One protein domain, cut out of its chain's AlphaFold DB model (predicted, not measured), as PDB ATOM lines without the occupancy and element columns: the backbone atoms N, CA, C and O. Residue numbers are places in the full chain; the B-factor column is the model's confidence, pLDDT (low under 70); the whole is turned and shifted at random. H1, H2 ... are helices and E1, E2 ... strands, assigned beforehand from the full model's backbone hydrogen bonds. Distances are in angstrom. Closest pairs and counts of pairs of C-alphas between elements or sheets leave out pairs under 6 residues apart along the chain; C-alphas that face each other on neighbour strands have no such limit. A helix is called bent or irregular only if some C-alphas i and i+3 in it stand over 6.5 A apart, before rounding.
ATOM      1  N   SER A  30     356.123 246.637 190.610       91.00
ATOM      2  CA  SER A  30     357.319 246.489 189.774       91.00
ATOM      3  C   SER A  30     358.238 245.387 190.343       91.00
ATOM      4  O   SER A  30     357.814 244.238 190.479       91.00
ATOM      5  N   ASN A  31     359.472 245.718 190.723       94.12
ATOM      6  CA  ASN A  31     360.455 244.773 191.255       94.12
ATOM      7  C   ASN A  31     360.606 244.811 192.783       94.12
ATOM      8  O   ASN A  31     361.478 244.133 193.322       94.12
ATOM      9  N   HIS A  32     359.754 245.557 193.489       95.94
ATOM     10  CA  HIS A  32     359.862 245.746 194.933       95.94
ATOM     11  C   HIS A  32     358.617 245.247 195.664       95.94
ATOM     12  O   HIS A  32     357.507 245.297 195.138       95.94
ATOM     13  N   THR A  33     358.821 244.762 196.889       95.81
ATOM     14  CA  THR A  33     357.733 244.398 197.801       95.81
ATOM     15  C   THR A  33     357.508 245.550 198.765       95.81
ATOM     16  O   THR A  33     358.454 245.991 199.414       95.81
ATOM     17  N   TYR A  34     356.269 246.015 198.854       94.56
ATOM     18  CA  TYR A  34     355.862 247.113 199.721       94.56
ATOM     19  C   TYR A  34     354.856 246.632 200.754       94.56
ATOM     20  O   TYR A  34     354.022 245.774 200.458       94.56
ATOM     21  N   ASP A  35     354.926 247.230 201.938       95.44
ATOM     22  CA  ASP A  35     353.899 247.117 202.964       95.44
ATOM     23  C   ASP A  35     352.767 248.102 202.638       95.44
ATOM     24  O   ASP A  35     352.956 249.319 202.577       95.44
ATOM     25  N   ILE A  36     351.592 247.553 202.355       95.19
ATOM     26  CA  ILE A  36     350.391 248.274 201.961       95.19
ATOM     27  C   ILE A  36     349.435 248.301 203.143       95.19
ATOM     28  O   ILE A  36     348.895 247.277 203.564       95.19
ATOM     29  N   GLN A  37     349.180 249.508 203.634       95.06
ATOM     30  CA  GLN A  37     348.259 249.743 204.735       95.06
ATOM     31  C   GLN A  37     346.823 249.397 204.333       95.06
ATOM     32  O   GLN A  37     346.335 249.840 203.291       95.06
ATOM     33  N   VAL A  38     346.151 248.627 205.183       95.00
ATOM     34  CA  VAL A  38     344.750 248.227 205.050       95.00
ATOM     35  C   VAL A  38     343.948 248.883 206.164       95.00
ATOM     36  O   VAL A  38     344.321 248.820 207.332       95.00
ATOM     37  N   PHE A  39     342.819 249.480 205.805       94.12
ATOM     38  CA  PHE A  39     341.945 250.226 206.712       94.12
ATOM     39  C   PHE A  39     340.627 249.497 206.982       94.12
ATOM     40  O   PHE A  39     339.987 249.739 208.002       94.12
ATOM     41  N   LYS A  40     340.214 248.593 206.085       92.44
ATOM     42  CA  LYS A  40     338.971 247.826 206.216       92.44
ATOM     43  C   LYS A  40     339.058 246.494 205.470       92.44
ATOM     44  O   LYS A  40     339.723 246.420 204.438       92.44
ATOM     45  N   LYS A  41     338.353 245.468 205.956       92.19
ATOM     46  CA  LYS A  41     338.144 244.185 205.267       92.19
ATOM     47  C   LYS A  41     336.648 243.875 205.251       92.19
ATOM     48  O   LYS A  41     336.045 243.792 206.313       92.19
ATOM     49  N   GLU A  42     336.055 243.719 204.071       91.00
ATOM     50  CA  GLU A  42     334.627 243.407 203.901       91.00
ATOM     51  C   GLU A  42     334.431 242.480 202.705       91.00
ATOM     52  O   GLU A  42     335.029 242.695 201.653       91.00
ATOM     53  N   ASN A  43     333.595 241.445 202.853       89.56
ATOM     54  CA  ASN A  43     333.264 240.496 201.779       89.56
ATOM     55  C   ASN A  43     334.500 239.932 201.043       89.56
ATOM     56  O   ASN A  43     334.498 239.784 199.824       89.56
ATOM     57  N   GLY A  44     335.587 239.666 201.779       88.12
ATOM     58  CA  GLY A  44     336.845 239.148 201.221       88.12
ATOM     59  C   GLY A  44     337.724 240.176 200.491       88.12
ATOM     60  O   GLY A  44     338.782 239.808 199.980       88.12
ATOM     61  N   ARG A  45     337.325 241.453 200.465       93.56
ATOM     62  CA  ARG A  45     338.067 242.567 199.857       93.56
ATOM     63  C   ARG A  45     338.701 243.452 200.925       93.56
ATOM     64  O   ARG A  45     338.248 243.477 202.069       93.56
ATOM     65  N   TYR A  46     339.728 244.199 200.534       94.00
ATOM     66  CA  TYR A  46     340.523 245.057 201.410       94.00
ATOM     67  C   TYR A  46     340.439 246.504 200.932       94.00
ATOM     68  O   TYR A  46     340.702 246.777 199.765       94.00
ATOM     69  N   LEU A  47     340.104 247.436 201.821       95.19
ATOM     70  CA  LEU A  47     340.274 248.864 201.568       95.19
ATOM     71  C   LEU A  47     341.716 249.225 201.919       95.19
ATOM     72  O   LEU A  47     342.074 249.238 203.099       95.19
ATOM     73  N   ALA A  48     342.540 249.469 200.907       94.56
ATOM     74  CA  ALA A  48     343.984 249.583 201.052       94.56
ATOM     75  C   ALA A  48     344.552 250.817 200.338       94.56
ATOM     76  O   ALA A  48     343.935 251.352 199.417       94.56
ATOM     77  N   GLY A  49     345.749 251.232 200.757       89.12
ATOM     78  CA  GLY A  49     346.472 252.376 200.192       89.12
ATOM     79  C   GLY A  49     346.317 253.666 201.001       89.12
ATOM     80  O   GLY A  49     345.372 253.837 201.764       89.12
ATOM     81  N   TYR A  50     347.290 254.565 200.856       83.31
ATOM     82  CA  TYR A  50     347.307 255.900 201.456       83.31
ATOM     83  C   TYR A  50     348.177 256.829 200.590       83.31
ATOM     84  O   TYR A  50     349.228 256.384 200.122       83.31
ATOM     85  N   PRO A  51     347.796 258.100 200.359       84.00
ATOM     86  CA  PRO A  51     346.566 258.770 200.809       84.00
ATOM     87  C   PRO A  51     345.322 258.402 199.983       84.00
ATOM     88  O   PRO A  51     344.216 258.818 200.318       84.00
ATOM     89  N   PHE A  52     345.491 257.630 198.906       87.19
ATOM     90  CA  PHE A  52     344.400 257.176 198.049       87.19
ATOM     91  C   PHE A  52     343.957 255.772 198.460       87.19
ATOM     92  O   PHE A  52     344.722 254.815 198.338       87.19
ATOM     93  N   TYR A  53     342.720 255.667 198.938       90.00
ATOM     94  CA  TYR A  53     342.123 254.410 199.376       90.00
ATOM     95  C   TYR A  53     341.402 253.735 198.214       90.00
ATOM     96  O   TYR A  53     340.593 254.365 197.532       90.00
ATOM     97  N   THR A  54     341.651 252.445 198.013       94.25
ATOM     98  CA  THR A  54     340.961 251.657 196.991       94.25
ATOM     99  C   THR A  54     340.567 250.283 197.510       94.25
ATOM    100  O   THR A  54     341.276 249.676 198.315       94.25
ATOM    101  N   TRP A  55     339.416 249.793 197.052       95.31
ATOM    102  CA  TRP A  55     338.983 248.428 197.318       95.31
ATOM    103  C   TRP A  55     339.693 247.470 196.377       95.31
ATOM    104  O   TRP A  55     339.573 247.572 195.157       95.31
ATOM    105  N   THR A  56     340.393 246.508 196.957       94.50
ATOM    106  CA  THR A  56     341.227 245.567 196.226       94.50
ATOM    107  C   THR A  56     341.003 244.137 196.699       94.50
ATOM    108  O   THR A  56     340.597 243.890 197.839       94.50
ATOM    109  N   ASP A  57     341.239 243.187 195.804       94.69
ATOM    110  CA  ASP A  57     341.043 241.769 196.076       94.69
ATOM    111  C   ASP A  57     342.301 241.154 196.691       94.69
ATOM    112  O   ASP A  57     343.414 241.656 196.521       94.69
ATOM    113  N   LYS A  58     342.140 240.016 197.379       93.19
ATOM    114  CA  LYS A  58     343.256 239.280 197.998       93.19
ATOM    115  C   LYS A  58     344.403 238.993 197.016       93.19
ATOM    116  O   LYS A  58     345.560 239.001 197.419       93.19
ATOM    117  N   SER A  59     344.082 238.772 195.739       93.81
ATOM    118  CA  SER A  59     345.038 238.455 194.668       93.81
ATOM    119  C   SER A  59     346.029 239.577 194.344       93.81
ATOM    120  O   SER A  59     347.041 239.318 193.700       93.81
ATOM    121  N   GLN A  60     345.761 240.812 194.774       93.31
ATOM    122  CA  GLN A  60     346.661 241.952 194.570       93.31
ATOM    123  C   GLN A  60     347.806 241.990 195.597       93.31
ATOM    124  O   GLN A  60     348.741 242.779 195.458       93.31
ATOM    125  N   PHE A  61     347.753 241.127 196.612       95.31
ATOM    126  CA  PHE A  61     348.772 241.003 197.644       95.31
ATOM    127  C   PHE A  61     349.571 239.711 197.469       95.31
ATOM    128  O   PHE A  61     349.044 238.669 197.086       95.31
ATOM    129  N   THR A  62     350.855 239.778 197.798       96.38
ATOM    130  CA  THR A  62     351.745 238.618 197.891       96.38
ATOM    131  C   THR A  62     351.710 237.973 199.275       96.38
ATOM    132  O   THR A  62     351.970 236.779 199.385       96.38
ATOM    133  N   ASP A  63     351.363 238.730 200.321       95.44
ATOM    134  CA  ASP A  63     351.146 238.218 201.677       95.44
ATOM    135  C   ASP A  63     349.992 238.973 202.349       95.44
ATOM    136  O   ASP A  63     349.983 240.205 202.390       95.44
ATOM    137  N   THR A  64     349.024 238.219 202.878       94.50
ATOM    138  CA  THR A  64     347.842 238.740 203.593       94.50
ATOM    139  C   THR A  64     347.730 238.253 205.035       94.50
ATOM    140  O   THR A  64     346.738 238.510 205.719       94.50
ATOM    141  N   THR A  65     348.761 237.564 205.523       92.81
ATOM    142  CA  THR A  65     348.746 236.842 206.797       92.81
ATOM    143  C   THR A  65     348.419 237.752 207.979       92.81
ATOM    144  O   THR A  65     347.707 237.338 208.891       92.81
ATOM    145  N   GLN A  66     348.909 238.998 207.980       92.44
ATOM    146  CA  GLN A  66     348.642 239.931 209.075       92.44
ATOM    147  C   GLN A  66     347.158 240.313 209.142       92.44
ATOM    148  O   GLN A  66     346.568 240.263 210.219       92.44
ATOM    149  N   CYS A  67     346.550 240.660 208.006       91.25
ATOM    150  CA  CYS A  67     345.148 241.061 207.954       91.25
ATOM    151  C   CYS A  67     344.173 239.889 208.108       91.25
ATOM    152  O   CYS A  67     343.094 240.063 208.673       91.25
ATOM    153  N   ASP A  68     344.532 238.695 207.635       89.56
ATOM    154  CA  ASP A  68     343.684 237.506 207.773       89.56
ATOM    155  C   ASP A  68     343.549 237.047 209.226       89.56
ATOM    156  O   ASP A  68     342.469 236.633 209.631       89.56
ATOM    157  N   ARG A  69     344.588 237.223 210.049       88.44
ATOM    158  CA  ARG A  69     344.528 236.910 211.488       88.44
ATOM    159  C   ARG A  69     343.539 237.771 212.274       88.44
ATOM    160  O   ARG A  69     343.134 237.369 213.358       88.44
ATOM    161  N   LEU A  70     343.178 238.950 211.763       82.81
ATOM    162  CA  LEU A  70     342.240 239.854 212.438       82.81
ATOM    163  C   LEU A  70     340.774 239.455 212.235       82.81
ATOM    164  O   LEU A  70     339.928 239.889 213.007       82.81
ATOM    165  N   ASN A  71     340.474 238.662 211.203       68.88
ATOM    166  CA  ASN A  71     339.134 238.153 210.901       68.88
ATOM    167  C   ASN A  71     339.271 236.734 210.311       68.88
ATOM    168  O   ASN A  71     339.274 236.619 209.076       68.88
TER     169      ASN A  71
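AT A GLANCE: This is residues 30 to 71 of the 72 residues of an uncharacterized protein of Pantoea sp. (strain At-9b) (UniProt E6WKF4). Three antiparallel strands make a small, strongly twisted sheet, with the long, bent strand E1 at one edge, the short E2 in the middle and the short E3 at the other edge; E1 runs well past E2, and the stretch after E3 folds back to a very short helix, H1, that only grazes the sheet. The printed part has 42 residues, with three named strands and one named helix in the order E1, E2, E3, H1. The sheet's order is E1, E2, E3, and the class is mostly strand. The whole is compact, with a radius of gyration of the C-alphas of 10.1 A and spans of 29 by 21 by 14 A.

HOW THE PARTS SIT: E1, residues 32 to 42, E2, residues 45 to 48, and E3, residues 54 to 57, form a meander, each strand the antiparallel neighbour of the one before. E1 and E2 are a hairpin, their directions at 118 degrees; C-alphas 38 and 48 face each other at 4.3 A. N 39 and O 47 are within hydrogen-bond range at 2.8 A, as are N 45 and O 42 at 2.9 A. E1 bends by 76 degrees at residue 39. E2 and E3 are a hairpin too, at 141 degrees, with N 46 and O 56 2.8 A apart. E1 and E3 are the edge strands. H1, residues 65 to 68, only grazes the sheet, with its residues 67 to 68; its closest C-alpha pair with E1 is Val 38 and Cys 67, 7.7 A apart. H1 is too short for an O i to N i+4 pair, and its one O i to N i+3 pair is not within range.

IN THESE COORDINATES: E1 measures 26.9 A from C-alpha 32 at (359.862, 245.746, 194.933) to C-alpha 42 at (334.627, 243.407, 203.901). E2 measures 9.3 A, E3 9.9 A and H1 5.2 A, ending at C-alpha 68 at (343.684, 237.506, 207.773).

THE WHOLE: The two C-alphas farthest apart, those of Asn 31 and Asn 71, are 29.7 A apart. The printed part has no cut. The links E1 to E2 and E2 to E3 are tight, and E3 to H1 is short. Mean pLDDT of the printed part is 91.8, and residue 71 is under 70.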